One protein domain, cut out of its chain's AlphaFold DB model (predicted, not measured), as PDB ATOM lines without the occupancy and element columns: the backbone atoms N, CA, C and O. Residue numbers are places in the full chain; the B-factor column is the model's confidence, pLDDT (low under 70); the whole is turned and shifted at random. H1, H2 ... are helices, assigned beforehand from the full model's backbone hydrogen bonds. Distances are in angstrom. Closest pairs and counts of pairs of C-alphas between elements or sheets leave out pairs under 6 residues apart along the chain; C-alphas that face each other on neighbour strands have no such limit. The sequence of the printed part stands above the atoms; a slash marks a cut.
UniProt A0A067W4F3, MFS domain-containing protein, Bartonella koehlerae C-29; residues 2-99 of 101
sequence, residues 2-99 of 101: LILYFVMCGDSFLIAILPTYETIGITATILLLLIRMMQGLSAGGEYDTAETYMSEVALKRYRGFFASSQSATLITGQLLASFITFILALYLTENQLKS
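AT A GLANCE: This is residues 2 to 99 of the 101 residues of the protein "MFS domain-containing protein" of Bartonella koehlerae C-29 (UniProt A0A067W4F3). What shape does the longest helix help to make? H3 and H4 are the two long arms of an open, narrow V, a helical hairpin joined at residues 58 to 62, with H1 packed side by side on H3 along residues 32 to 46. Little H2 sits in the turn from H1 to H3, little H5 hooks at the far end of H4, and residues 72 to 87 of H4 stick out free. What are its make-up and size? The 98 printed residues hold five named helices in the order H1 to H5 and no named strand: all helix. The whole is loose and flat, with a radius of gyration of the C-alphas of 18.0 A and spans of 54 by 33 by 15 A.

IN THESE COORDINATES: Where are the long helices? H3 is residues 26 to 57, 46.6 A from first to last C-alpha, starting at C-alpha 26 (30.085, -29.989, 1.092). H4 is residues 63 to 91, 42.6 A, ending at C-alpha 91 (43.870, -51.419, 8.302). Where are the others? H1 is residues 2 to 17, 22.8 A, starting at C-alpha 2 (10.495, -51.888, -13.651). H2 is residues 21 to 24, 5.7 A, and H5 is residues 94 to 97, 5.3 A.

HOW THE PARTS SIT: What touches H3? H1 touches residues 32 to 46 of H3 alone, closest at the C-alphas of Leu 4 and Ser 42, 5.5 A apart, at a shallow tilt of 29 degrees, opposite ways. In the hairpin of H3 and H4, residues 51 to 55 and 63 to 67 alone touch, closest at the C-alphas of Ser 55 and Arg 63, 5.9 A apart, at a shallow tilt of 25 degrees, opposite ways. Where are the short helices? H2 is close to H3 but not clearly touching, with the closest C-alphas, those of Tyr 21 and Ala 28, 6.2 A apart. H5 is close to H4 but not clearly touching, with the closest C-alphas, those of Ala 89 and Leu 97, 7.9 A apart. H1 and H4 are apart. How complete are the backbones? Every O i to N i+4 pair is within hydrogen-bond range in H1 and H4, and 25 of 28 are in H3; H2 and H5 are too short for such a pair.

THE WHOLE: How far does it reach? The two C-alphas farthest apart are those of Thr 23 and Arg 61, at 55.4 A. Are there cuts or long links? The printed part has no cut, and the four links are tight. Where is confidence low? The mean pLDDT of the printed part is 73.8, and 39 residues are under 70, among them residues 57 to 69 and 92 to 99.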
ATOM      1  N   LEU A   2       9.453 -52.339 -12.702       78.12
ATOM      2  CA  LEU A   2      10.495 -51.888 -13.651       78.12
ATOM      3  C   LEU A   2      11.016 -50.454 -13.428       78.12
ATOM      4  O   LEU A   2      12.209 -50.212 -13.577       78.12
ATOM      5  N   ILE A   3      10.137 -49.516 -13.060       82.69
ATOM      6  CA  ILE A   3      10.496 -48.100 -12.882       82.69
ATOM      7  C   ILE A   3      11.444 -47.917 -11.692       82.69
ATOM      8  O   ILE A   3      12.453 -47.234 -11.825       82.69
ATOM      9  N   LEU A   4      11.170 -48.560 -10.554       82.31
ATOM     10  CA  LEU A   4      11.985 -48.402  -9.348       82.31
ATOM     11  C   LEU A   4      13.334 -49.115  -9.473       82.31
ATOM     12  O   LEU A   4      14.336 -48.558  -9.041       82.31
ATOM     13  N   TYR A   5      13.408 -50.257 -10.171       82.88
ATOM     14  CA  TYR A   5      14.700 -50.851 -10.542       82.88
ATOM     15  C   TYR A   5      15.547 -49.913 -11.409       82.88
ATOM     16  O   TYR A   5      16.755 -49.806 -11.201       82.88
ATOM     17  N   PHE A   6      14.927 -49.210 -12.362       85.38
ATOM     18  CA  PHE A   6      15.627 -48.232 -13.195       85.38
ATOM     19  C   PHE A   6      16.132 -47.041 -12.374       85.38
ATOM     20  O   PHE A   6      17.267 -46.608 -12.564       85.38
ATOM     21  N   VAL A   7      15.315 -46.557 -11.434       83.56
ATOM     22  CA  VAL A   7      15.689 -45.482 -10.505       83.56
ATOM     23  C   VAL A   7      16.841 -45.932  -9.598       83.56
ATOM     24  O   VAL A   7      17.880 -45.284  -9.603       83.56
ATOM     25  N   MET A   8      16.755 -47.103  -8.954       83.25
ATOM     26  CA  MET A   8      17.834 -47.638  -8.105       83.25
ATOM     27  C   MET A   8      19.155 -47.841  -8.861       83.25
ATOM     28  O   MET A   8      20.235 -47.614  -8.302       83.25
ATOM     29  N   CYS A   9      19.088 -48.285 -10.118       84.81
ATOM     30  CA  CYS A   9      20.269 -48.456 -10.961       84.81
ATOM     31  C   CYS A   9      20.870 -47.092 -11.347       84.81
ATOM     32  O   CYS A   9      22.084 -46.907 -11.263       84.81
ATOM     33  N   GLY A  10      20.016 -46.118 -11.681       84.75
ATOM     34  CA  GLY A  10      20.410 -44.734 -11.946       84.75
ATOM     35  C   GLY A  10      21.070 -44.063 -10.739       84.75
ATOM     36  O   GLY A  10      22.145 -43.489 -10.880       84.75
ATOM     37  N   ASP A  11      20.491 -44.210  -9.546       81.50
ATOM     38  CA  ASP A  11      21.042 -43.674  -8.296       81.50
ATOM     39  C   ASP A  11      22.423 -44.274  -7.988       81.50
ATOM     40  O   ASP A  11      23.364 -43.556  -7.655       81.50
ATOM     41  N   SER A  12      22.579 -45.593  -8.160       81.62
ATOM     42  CA  SER A  12      23.859 -46.286  -7.938       81.62
ATOM     43  C   SER A  12      24.938 -45.828  -8.923       81.62
ATOM     44  O   SER A  12      26.100 -45.669  -8.546       81.62
ATOM     45  N   PHE A  13      24.556 -45.572 -10.175       83.94
ATOM     46  CA  PHE A  13      25.448 -45.028 -11.196       83.94
ATOM     47  C   PHE A  13      25.850 -43.578 -10.891       83.94
ATOM     48  O   PHE A  13      27.024 -43.229 -11.017       83.94
ATOM     49  N   LEU A  14      24.910 -42.753 -10.414       80.81
ATOM     50  CA  LEU A  14      25.200 -41.392  -9.959       80.81
ATOM     51  C   LEU A  14      26.171 -41.385  -8.773       80.81
ATOM     52  O   LEU A  14      27.119 -40.606  -8.788       80.81
ATOM     53  N   ILE A  15      25.986 -42.268  -7.784       78.56
ATOM     54  CA  ILE A  15      26.908 -42.414  -6.642       78.56
ATOM     55  C   ILE A  15      28.304 -42.843  -7.115       78.56
ATOM     56  O   ILE A  15      29.299 -42.355  -6.585       78.56
ATOM     57  N   ALA A  16      28.396 -43.728  -8.112       78.56
ATOM     58  CA  ALA A  16      29.673 -44.218  -8.631       78.56
ATOM     59  C   ALA A  16      30.469 -43.159  -9.415       78.56
ATOM     60  O   ALA A  16      31.698 -43.189  -9.403       78.56
ATOM     61  N   ILE A  17      29.785 -42.235 -10.099       79.00
ATOM     62  CA  ILE A  17      30.413 -41.155 -10.885       79.00
ATOM     63  C   ILE A  17      30.708 -39.919 -10.031       79.00
ATOM     64  O   ILE A  17      31.521 -39.081 -10.425       79.00
ATOM     65  N   LEU A  18      30.068 -39.792  -8.867       68.94
ATOM     66  CA  LEU A  18      30.211 -38.625  -8.013       68.94
ATOM     67  C   LEU A  18      31.678 -38.466  -7.567       68.94
ATOM     68  O   LEU A  18      32.219 -39.351  -6.896       68.94
ATOM     69  N   PRO A  19      32.351 -37.369  -7.955       62.66
ATOM     70  CA  PRO A  19      33.763 -37.203  -7.666       62.66
ATOM     71  C   PRO A  19      33.974 -36.948  -6.165       62.66
ATOM     72  O   PRO A  19      33.131 -36.369  -5.479       62.66
ATOM     73  N   THR A  20      35.102 -37.444  -5.651       61.28
ATOM     74  CA  THR A  20      35.431 -37.489  -4.218       61.28
ATOM     75  C   THR A  20      35.399 -36.098  -3.573       61.28
ATOM     76  O   THR A  20      35.681 -35.097  -4.237       61.28
ATOM     77  N   TYR A  21      35.123 -36.046  -2.263       55.81
ATOM     78  CA  TYR A  21      35.039 -34.838  -1.422       55.81
ATOM     79  C   TYR A  21      36.162 -33.808  -1.668       55.81
ATOM     80  O   TYR A  21      35.925 -32.605  -1.578       55.81
ATOM     81  N   GLU A  22      37.356 -34.264  -2.066       54.50
ATOM     82  CA  GLU A  22      38.499 -33.425  -2.464       54.50
ATOM     83  C   GLU A  22      38.219 -32.436  -3.612       54.50
ATOM     84  O   GLU A  22      38.902 -31.421  -3.707       54.50
ATOM     85  N   THR A  23      37.234 -32.693  -4.480       59.09
ATOM     86  CA  THR A  23      36.977 -31.860  -5.676       59.09
ATOM     87  C   THR A  23      35.813 -30.879  -5.537       59.09
ATOM     88  O   THR A  23      35.844 -29.826  -6.169       59.09
ATOM     89  N   ILE A  24      34.787 -31.197  -4.738       61.56
ATOM     90  CA  ILE A  24      33.518 -30.434  -4.699       61.56
ATOM     91  C   ILE A  24      33.094 -30.042  -3.261       61.56
ATOM     92  O   ILE A  24      32.193 -29.216  -3.080       61.56
ATOM     93  N   GLY A  25      33.763 -30.553  -2.218       65.88
ATOM     94  CA  GLY A  25      33.464 -30.217  -0.820       65.88
ATOM     95  C   GLY A  25      32.031 -30.581  -0.396       65.88
ATOM     96  O   GLY A  25      31.462 -31.560  -0.873       65.88
ATOM     97  N   ILE A  26      31.419 -29.768   0.477       68.81
ATOM     98  CA  ILE A  26      30.085 -29.989   1.092       68.81
ATOM     99  C   ILE A  26      28.960 -30.236   0.070       68.81
ATOM    100  O   ILE A  26      27.992 -30.943   0.362       68.81
ATOM    101  N   THR A  27      29.079 -29.699  -1.147       70.81
ATOM    102  CA  THR A  27      28.083 -29.898  -2.209       70.81
ATOM    103  C   THR A  27      27.993 -31.370  -2.641       70.81
ATOM    104  O   THR A  27      26.906 -31.833  -2.986       70.81
ATOM    105  N   ALA A  28      29.085 -32.141  -2.543       71.00
ATOM    106  CA  ALA A  28      29.082 -33.582  -2.802       71.00
ATOM    107  C   ALA A  28      28.244 -34.343  -1.761       71.00
ATOM    108  O   ALA A  28      27.451 -35.208  -2.124       71.00
ATOM    109  N   THR A  29      28.351 -33.979  -0.479       74.12
ATOM    110  CA  THR A  29      27.578 -34.587   0.617       74.12
ATOM    111  C   THR A  29      26.087 -34.305   0.487       74.12
ATOM    112  O   THR A  29      25.275 -35.203   0.685       74.12
ATOM    113  N   ILE A  30      25.714 -33.076   0.113       80.12
ATOM    114  CA  ILE A  30      24.309 -32.705  -0.111       80.12
ATOM    115  C   ILE A  30      23.735 -33.492  -1.294       80.12
ATOM    116  O   ILE A  30      22.625 -34.017  -1.205       80.12
ATOM    117  N   LEU A  31      24.495 -33.628  -2.385       78.69
ATOM    118  CA  LEU A  31      24.052 -34.380  -3.555       78.69
ATOM    119  C   LEU A  31      23.941 -35.885  -3.253       78.69
ATOM    120  O   LEU A  31      22.938 -36.500  -3.602       78.69
ATOM    121  N   LEU A  32      24.906 -36.460  -2.524       81.56
ATOM    122  CA  LEU A  32      24.845 -37.842  -2.033       81.56
ATOM    123  C   LEU A  32      23.645 -38.083  -1.118       81.56
ATOM    124  O   LEU A  32      23.000 -39.122  -1.236       81.56
ATOM    125  N   LEU A  33      23.334 -37.136  -0.227       83.25
ATOM    126  CA  LEU A  33      22.169 -37.219   0.651       83.25
ATOM    127  C   LEU A  33      20.880 -37.279  -0.173       83.25
ATOM    128  O   LEU A  33      20.055 -38.159   0.058       83.25
ATOM    129  N   LEU A  34      20.727 -36.391  -1.161       84.25
ATOM    130  CA  LEU A  34      19.556 -36.374  -2.039       84.25
ATOM    131  C   LEU A  34      19.417 -37.680  -2.833       84.25
ATOM    132  O   LEU A  34      18.336 -38.267  -2.840       84.25
ATOM    133  N   ILE A  35      20.508 -38.176  -3.424       84.00
ATOM    134  CA  ILE A  35      20.507 -39.453  -4.155       84.00
ATOM    135  C   ILE A  35      20.144 -40.613  -3.213       84.00
ATOM    136  O   ILE A  35      19.312 -41.454  -3.542       84.00
ATOM    137  N   ARG A  36      20.690 -40.641  -1.989       83.50
ATOM    138  CA  ARG A  36      20.353 -41.658  -0.977       83.50
ATOM    139  C   ARG A  36      18.898 -41.595  -0.525       83.50
ATOM    140  O   ARG A  36      18.305 -42.644  -0.277       83.50
ATOM    141  N   MET A  37      18.315 -40.403  -0.428       85.31
ATOM    142  CA  MET A  37      16.893 -40.241  -0.123       85.31
ATOM    143  C   MET A  37      16.016 -40.795  -1.251       85.31
ATOM    144  O   MET A  37      15.053 -41.509  -0.967       85.31
ATOM    145  N   MET A  38      16.366 -40.533  -2.515       82.69
ATOM    146  CA  MET A  38      15.647 -41.081  -3.677       82.69
ATOM    147  C   MET A  38      15.768 -42.606  -3.766       82.69
ATOM    148  O   MET A  38      14.765 -43.299  -3.964       82.69
ATOM    149  N   GLN A  39      16.963 -43.140  -3.508       81.00
ATOM    150  CA  GLN A  39      17.208 -44.577  -3.469       81.00
ATOM    151  C   GLN A  39      16.412 -45.262  -2.343       81.00
ATOM    152  O   GLN A  39      15.841 -46.335  -2.548       81.00
ATOM    153  N   GLY A  40      16.326 -44.632  -1.164       79.56
ATOM    154  CA  GLY A  40      15.557 -45.128  -0.018       79.56
ATOM    155  C   GLY A  40      14.043 -45.112  -0.242       79.56
ATOM    156  O   GLY A  40      13.368 -46.088   0.085       79.56
ATOM    157  N   LEU A  41      13.511 -44.049  -0.856       81.81
ATOM    158  CA  LEU A  41      12.097 -43.966  -1.247       81.81
ATOM    159  C   LEU A  41      11.723 -45.050  -2.266       81.81
ATOM    160  O   LEU A  41      10.661 -45.661  -2.155       81.81
ATOM    161  N   SER A  42      12.616 -45.319  -3.220       78.12
ATOM    162  CA  SER A  42      12.400 -46.340  -4.249       78.12
ATOM    163  C   SER A  42      12.433 -47.756  -3.682       78.12
ATOM    164  O   SER A  42      11.569 -48.569  -4.008       78.12
ATOM    165  N   ALA A  43      13.390 -48.042  -2.793       73.50
ATOM    166  CA  ALA A  43      13.476 -49.333  -2.122       73.50
ATOM    167  C   ALA A  43      12.276 -49.572  -1.194       73.50
ATOM    168  O   ALA A  43      11.692 -50.647  -1.235       73.50
ATOM    169  N   GLY A  44      11.873 -48.576  -0.394       71.94
ATOM    170  CA  GLY A  44      10.838 -48.732   0.634       71.94
ATOM    171  C   GLY A  44       9.435 -49.030   0.094       71.94
ATOM    172  O   GLY A  44       8.724 -49.840   0.678       71.94
ATOM    173  N   GLY A  45       9.036 -48.427  -1.031       72.44
ATOM    174  CA  GLY A  45       7.699 -48.647  -1.600       72.44
ATOM    175  C   GLY A  45       7.516 -50.019  -2.259       72.44
ATOM    176  O   GLY A  45       6.430 -50.596  -2.199       72.44
ATOM    177  N   GLU A  46       8.573 -50.557  -2.877       69.69
ATOM    178  CA  GLU A  46       8.522 -51.844  -3.583       69.69
ATOM    179  C   GLU A  46       8.858 -53.047  -2.709       69.69
ATOM    180  O   GLU A  46       8.267 -54.109  -2.905       69.69
ATOM    181  N   TYR A  47       9.775 -52.903  -1.746       69.38
ATOM    182  CA  TYR A  47      10.108 -54.004  -0.839       69.38
ATOM    183  C   TYR A  47       8.905 -54.406   0.021       69.38
ATOM    184  O   TYR A  47       8.612 -55.595   0.136       69.38
ATOM    185  N   ASP A  48       8.193 -53.424   0.578       66.62
ATOM    186  CA  ASP A  48       7.090 -53.643   1.522       66.62
ATOM    187  C   ASP A  48       5.848 -54.256   0.843       66.62
ATOM    188  O   ASP A  48       5.233 -55.207   1.336       66.62
ATOM    189  N   THR A  49       5.527 -53.795  -0.372       66.56
ATOM    190  CA  THR A  49       4.429 -54.364  -1.170       66.56
ATOM    191  C   THR A  49       4.756 -55.758  -1.709       66.56
ATOM    192  O   THR A  49       3.864 -56.607  -1.765       66.56
ATOM    193  N   ALA A  50       6.016 -56.042  -2.054       68.00
ATOM    194  CA  ALA A  50       6.446 -57.377  -2.469       68.00
ATOM    195  C   ALA A  50       6.420 -58.388  -1.310       68.00
ATOM    196  O   ALA A  50       5.996 -59.527  -1.507       68.00
ATOM    197  N   GLU A  51       6.816 -57.975  -0.104       65.56
ATOM    198  CA  GLU A  51       6.767 -58.816   1.096       65.56
ATOM    199  C   GLU A  51       5.311 -59.115   1.495       65.56
ATOM    200  O   GLU A  51       4.961 -60.263   1.784       65.56
ATOM    201  N   THR A  52       4.421 -58.120   1.377       70.56
ATOM    202  CA  THR A  52       2.975 -58.303   1.573       70.56
ATOM    203  C   THR A  52       2.380 -59.244   0.521       70.56
ATOM    204  O   THR A  52       1.672 -60.183   0.887       70.56
ATOM    205  N   TYR A  53       2.730 -59.092  -0.762       69.44
ATOM    206  CA  TYR A  53       2.294 -59.992  -1.839       69.44
ATOM    207  C   TYR A  53       2.798 -61.429  -1.642       69.44
ATOM    208  O   TYR A  53       2.038 -62.389  -1.780       69.44
ATOM    209  N   MET A  54       4.064 -61.606  -1.254       66.25
ATOM    210  CA  MET A  54       4.606 -62.916  -0.879       66.25
ATOM    211  C   MET A  54       3.862 -63.502   0.315       66.25
ATOM    212  O   MET A  54       3.581 -64.700   0.325       66.25
ATOM    213  N   SER A  55       3.498 -62.680   1.301       64.75
ATOM    214  CA  SER A  55       2.683 -63.129   2.422       64.75
ATOM    215  C   SER A  55       1.306 -63.585   1.936       64.75
ATOM    216  O   SER A  55       0.878 -64.673   2.306       64.75
ATOM    217  N   GLU A  56       0.646 -62.850   1.039       72.38
ATOM    218  CA  GLU A  56      -0.677 -63.188   0.504       72.38
ATOM    219  C   GLU A  56      -0.664 -64.484  -0.314       72.38
ATOM    220  O   GLU A  56      -1.521 -65.340  -0.091       72.38
ATOM    221  N   VAL A  57       0.344 -64.674  -1.168       68.50
ATOM    222  CA  VAL A  57       0.464 -65.820  -2.085       68.50
ATOM    223  C   VAL A  57       1.074 -67.068  -1.421       68.50
ATOM    224  O   VAL A  57       0.823 -68.191  -1.863       68.50
ATOM    225  N   ALA A  58       1.844 -66.930  -0.336       58.75
ATOM    226  CA  ALA A  58       2.491 -68.071   0.315       58.75
ATOM    227  C   ALA A  58       1.511 -68.954   1.112       58.75
ATOM    228  O   ALA A  58       0.707 -68.479   1.921       58.75
ATOM    229  N   LEU A  59       1.645 -70.281   0.946       56.38
ATOM    230  CA  LEU A  59       0.879 -71.285   1.690       56.38
ATOM    231  C   LEU A  59       1.008 -71.067   3.209       56.38
ATOM    232  O   LEU A  59       2.112 -70.934   3.744       56.38
ATOM    233  N   LYS A  60      -0.133 -71.135   3.912       59.28
ATOM    234  CA  LYS A  60      -0.334 -70.872   5.357       59.28
ATOM    235  C   LYS A  60       0.710 -71.501   6.303       59.28
ATOM    236  O   LYS A  60       0.897 -71.001   7.405       59.28
ATOM    237  N   ARG A  61       1.387 -72.578   5.881       62.31
ATOM    238  CA  ARG A  61       2.379 -73.342   6.660       62.31
ATOM    239  C   ARG A  61       3.833 -72.846   6.525       62.31
ATOM    240  O   ARG A  61       4.625 -73.146   7.408       62.31
ATOM    241  N   TYR A  62       4.180 -72.082   5.482       62.19
ATOM    242  CA  TYR A  62       5.560 -71.620   5.217       62.19
ATOM    243  C   TYR A  62       5.713 -70.093   5.129       62.19
ATOM    244  O   TYR A  62       6.826 -69.608   4.936       62.19
ATOM    245  N   ARG A  63       4.629 -69.325   5.328       61.38
ATOM    246  CA  ARG A  63       4.627 -67.847   5.340       61.38
ATOM    247  C   ARG A  63       5.746 -67.248   6.196       61.38
ATOM    248  O   ARG A  63       6.462 -66.366   5.738       61.38
ATOM    249  N   GLY A  64       5.933 -67.775   7.408       60.97
ATOM    250  CA  GLY A  64       6.984 -67.309   8.314       60.97
ATOM    251  C   GLY A  64       8.397 -67.614   7.817       60.97
ATOM    252  O   GLY A  64       9.286 -66.800   8.019       60.97
ATOM    253  N   PHE A  65       8.618 -68.738   7.128       64.81
ATOM    254  CA  PHE A  65       9.939 -69.125   6.619       64.81
ATOM    255  C   PHE A  65      10.362 -68.269   5.415       64.81
ATOM    256  O   PHE A  65      11.502 -67.826   5.347       64.81
ATOM    257  N   PHE A  66       9.433 -67.963   4.501       63.59
ATOM    258  CA  PHE A  66       9.723 -67.095   3.355       63.59
ATOM    259  C   PHE A  66       9.891 -65.624   3.762       63.59
ATOM    260  O   PHE A  66      10.896 -65.021   3.391       63.59
ATOM    261  N   ALA A  67       9.001 -65.077   4.597       63.84
ATOM    262  CA  ALA A  67       9.136 -63.701   5.089       63.84
ATOM    263  C   ALA A  67      10.411 -63.516   5.942       63.84
ATOM    264  O   ALA A  67      11.184 -62.582   5.738       63.84
ATOM    265  N   SER A  68      10.713 -64.469   6.836       69.19
ATOM    266  CA  SER A  68      11.956 -64.418   7.621       69.19
ATOM    267  C   SER A  68      13.210 -64.576   6.767       69.19
ATOM    268  O   SER A  68      14.218 -63.962   7.094       69.19
ATOM    269  N   SER A  69      13.174 -65.328   5.658       69.56
ATOM    270  CA  SER A  69      14.335 -65.457   4.768       69.56
ATOM    271  C   SER A  69      14.710 -64.140   4.074       69.56
ATOM    272  O   SER A  69      15.897 -63.834   3.925       69.56
ATOM    273  N   GLN A  70      13.714 -63.317   3.725       71.19
ATOM    274  CA  GLN A  70      13.929 -62.001   3.120       71.19
ATOM    275  C   GLN A  70      14.525 -61.022   4.137       71.19
ATOM    276  O   GLN A  70      15.587 -60.441   3.895       71.19
ATOM    277  N   SER A  71      13.902 -60.914   5.312       73.06
ATOM    278  CA  SER A  71      14.396 -60.080   6.413       73.06
ATOM    279  C   SER A  71      15.782 -60.521   6.915       73.06
ATOM    280  O   SER A  71      16.649 -59.683   7.169       73.06
ATOM    281  N   ALA A  72      16.042 -61.831   6.998       81.19
ATOM    282  CA  ALA A  72      17.345 -62.370   7.384       81.19
ATOM    283  C   ALA A  72      18.439 -61.961   6.391       81.19
ATOM    284  O   ALA A  72      19.503 -61.521   6.811       81.19
ATOM    285  N   THR A  73      18.165 -62.028   5.085       83.50
ATOM    286  CA  THR A  73      19.137 -61.646   4.049       83.50
ATOM    287  C   THR A  73      19.539 -60.173   4.162       83.50
ATOM    288  O   THR A  73      20.724 -59.854   4.070       83.50
ATOM    289  N   LEU A  74      18.582 -59.276   4.428       81.19
ATOM    290  CA  LEU A  74      18.856 -57.848   4.630       81.19
ATOM    291  C   LEU A  74      19.737 -57.600   5.861       81.19
ATOM    292  O   LEU A  74      20.756 -56.915   5.769       81.19
ATOM    293  N   ILE A  75      19.372 -58.188   7.004       86.38
ATOM    294  CA  ILE A  75      20.106 -58.004   8.263       86.38
ATOM    295  C   ILE A  75      21.506 -58.609   8.155       86.38
ATOM    296  O   ILE A  75      22.481 -57.968   8.541       86.38
ATOM    297  N   THR A  76      21.638 -59.811   7.588       87.44
ATOM    298  CA  THR A  76      22.939 -60.452   7.371       87.44
ATOM    299  C   THR A  76      23.807 -59.643   6.410       87.44
ATOM    300  O   THR A  76      24.990 -59.465   6.687       87.44
ATOM    301  N   GLY A  77      23.241 -59.099   5.330       85.62
ATOM    302  CA  GLY A  77      23.964 -58.225   4.403       85.62
ATOM    303  C   GLY A  77      24.489 -56.959   5.080       85.62
ATOM    304  O   GLY A  77      25.664 -56.623   4.936       85.62
ATOM    305  N   GLN A  78      23.658 -56.299   5.892       87.94
ATOM    306  CA  GLN A  78      24.060 -55.117   6.656       87.94
ATOM    307  C   GLN A  78      25.140 -55.440   7.700       87.94
ATOM    308  O   GLN A  78      26.086 -54.668   7.888       87.94
ATOM    309  N   LEU A  79      25.019 -56.591   8.365       91.31
ATOM    310  CA  LEU A  79      25.998 -57.063   9.338       91.31
ATOM    311  C   LEU A  79      27.346 -57.339   8.662       91.31
ATOM    312  O   LEU A  79      28.385 -56.910   9.158       91.31
ATOM    313  N   LEU A  80      27.322 -57.991   7.496       91.75
ATOM    314  CA  LEU A  80      28.507 -58.292   6.700       91.75
ATOM    315  C   LEU A  80      29.181 -57.011   6.190       91.75
ATOM    316  O   LEU A  80      30.393 -56.868   6.321       91.75
ATOM    317  N   ALA A  81      28.408 -56.044   5.685       87.94
ATOM    318  CA  ALA A  81      28.924 -54.740   5.271       87.94
ATOM    319  C   ALA A  81      29.585 -53.984   6.437       87.94
ATOM    320  O   ALA A  81      30.683 -53.442   6.291       87.94
ATOM    321  N   SER A  82      28.954 -53.996   7.616       87.19
ATOM    322  CA  SER A  82      29.512 -53.378   8.825       87.19
ATOM    323  C   SER A  82      30.789 -54.084   9.279       87.19
ATOM    324  O   SER A  82      31.758 -53.428   9.646       87.19
ATOM    325  N   PHE A  83      30.831 -55.414   9.186       90.19
ATOM    326  CA  PHE A  83      32.006 -56.213   9.523       90.19
ATOM    327  C   PHE A  83      33.182 -55.946   8.576       90.19
ATOM    328  O   PHE A  83      34.305 -55.741   9.026       90.19
ATOM    329  N   ILE A  84      32.927 -55.869   7.266       88.94
ATOM    330  CA  ILE A  84      33.942 -55.502   6.267       88.94
ATOM    331  C   ILE A  84      34.454 -54.082   6.521       88.94
ATOM    332  O   ILE A  84      35.659 -53.848   6.483       88.94
ATOM    333  N   THR A  85      33.555 -53.143   6.826       85.44
ATOM    334  CA  THR A  85      33.925 -51.760   7.163       85.44
ATOM    335  C   THR A  85      34.784 -51.712   8.425       85.44
ATOM    336  O   THR A  85      35.778 -50.995   8.460       85.44
ATOM    337  N   PHE A  86      34.453 -52.513   9.440       86.69
ATOM    338  CA  PHE A  86      35.241 -52.639  10.663       86.69
ATOM    339  C   PHE A  86      36.645 -53.184  10.384       86.69
ATOM    340  O   PHE A  86      37.625 -52.606  10.845       86.69
ATOM    341  N   ILE A  87      36.764 -54.239   9.571       86.88
ATOM    342  CA  ILE A  87      38.066 -54.765   9.137       86.88
ATOM    343  C   ILE A  87      38.853 -53.678   8.402       86.88
ATOM    344  O   ILE A  87      40.015 -53.444   8.719       86.88
ATOM    345  N   LEU A  88      38.226 -52.981   7.454       83.50
ATOM    346  CA  LEU A  88      38.881 -51.918   6.700       83.50
ATOM    347  C   LEU A  88      39.352 -50.778   7.617       83.50
ATOM    348  O   LEU A  88      40.458 -50.283   7.432       83.50
ATOM    349  N   ALA A  89      38.572 -50.419   8.639       82.19
ATOM    350  CA  ALA A  89      38.941 -49.412   9.634       82.19
ATOM    351  C   ALA A  89      40.141 -49.825  10.508       82.19
ATOM    352  O   ALA A  89      40.880 -48.959  10.966       82.19
ATOM    353  N   LEU A  90      40.384 -51.127  10.712       82.19
ATOM    354  CA  LEU A  90      41.586 -51.610  11.409       82.19
ATOM    355  C   LEU A  90      42.859 -51.471  10.558       82.19
ATOM    356  O   LEU A  90      43.943 -51.293  11.110       82.19
ATOM    357  N   TYR A  91      42.739 -51.549   9.229       76.56
ATOM    358  CA  TYR A  91      43.870 -51.419   8.302       76.56
ATOM    359  C   TYR A  91      44.088 -49.984   7.796       76.56
ATOM    360  O   TYR A  91      45.207 -49.633   7.420       76.56
ATOM    361  N   LEU A  92      43.046 -49.148   7.773       69.81
ATOM    362  CA  LEU A  92      43.072 -47.799   7.212       69.81
ATOM    363  C   LEU A  92      43.109 -46.753   8.342       69.81
ATOM    364  O   LEU A  92      42.107 -46.496   9.000       69.81
ATOM    365  N   THR A  93      44.276 -46.143   8.576       57.69
ATOM    366  CA  THR A  93      44.491 -45.103   9.604       57.69
ATOM    367  C   THR A  93      43.484 -43.947   9.460       57.69
ATOM    368  O   THR A  93      43.220 -43.510   8.337       57.69
ATOM    369  N   GLU A  94      42.967 -43.411  10.581       57.25
ATOM    370  CA  GLU A  94      41.864 -42.419  10.664       57.25
ATOM    371  C   GLU A  94      41.962 -41.220   9.693       57.25
ATOM    372  O   GLU A  94      40.952 -40.622   9.317       57.25
ATOM    373  N   ASN A  95      43.174 -40.890   9.241       52.03
ATOM    374  CA  ASN A  95      43.458 -39.793   8.318       52.03
ATOM    375  C   ASN A  95      42.940 -40.016   6.884       52.03
ATOM    376  O   ASN A  95      42.678 -39.038   6.193       52.03
ATOM    377  N   GLN A  96      42.766 -41.261   6.426       55.03
ATOM    378  CA  GLN A  96      42.218 -41.560   5.089       55.03
ATOM    379  C   GLN A  96      40.692 -41.734   5.106       55.03
ATOM    380  O   GLN A  96      40.025 -41.537   4.094       55.03
ATOM    381  N   LEU A  97      40.122 -42.065   6.269       53.56
ATOM    382  CA  LEU A  97      38.677 -42.225   6.440       53.56
ATOM    383  C   LEU A  97      37.964 -40.860   6.492       53.56
ATOM    384  O   LEU A  97      36.866 -40.718   5.961       53.56
ATOM    385  N   LYS A  98      38.625 -39.833   7.051       52.91
ATOM    386  CA  LYS A  98      38.116 -38.449   7.102       52.91
ATOM    387  C   LYS A  98      38.141 -37.695   5.768       52.91
ATOM    388  O   LYS A  98      37.408 -36.724   5.653       52.91
ATOM    389  N   SER A  99      38.953 -38.089   4.780       42.06
ATOM    390  CA  SER A  99      38.977 -37.390   3.478       42.06
ATOM    391  C   SER A  99      37.887 -37.865   2.508       42.06
ATOM    392  O   SER A  99      37.634 -37.206   1.499       42.06
TER     393      SER A  99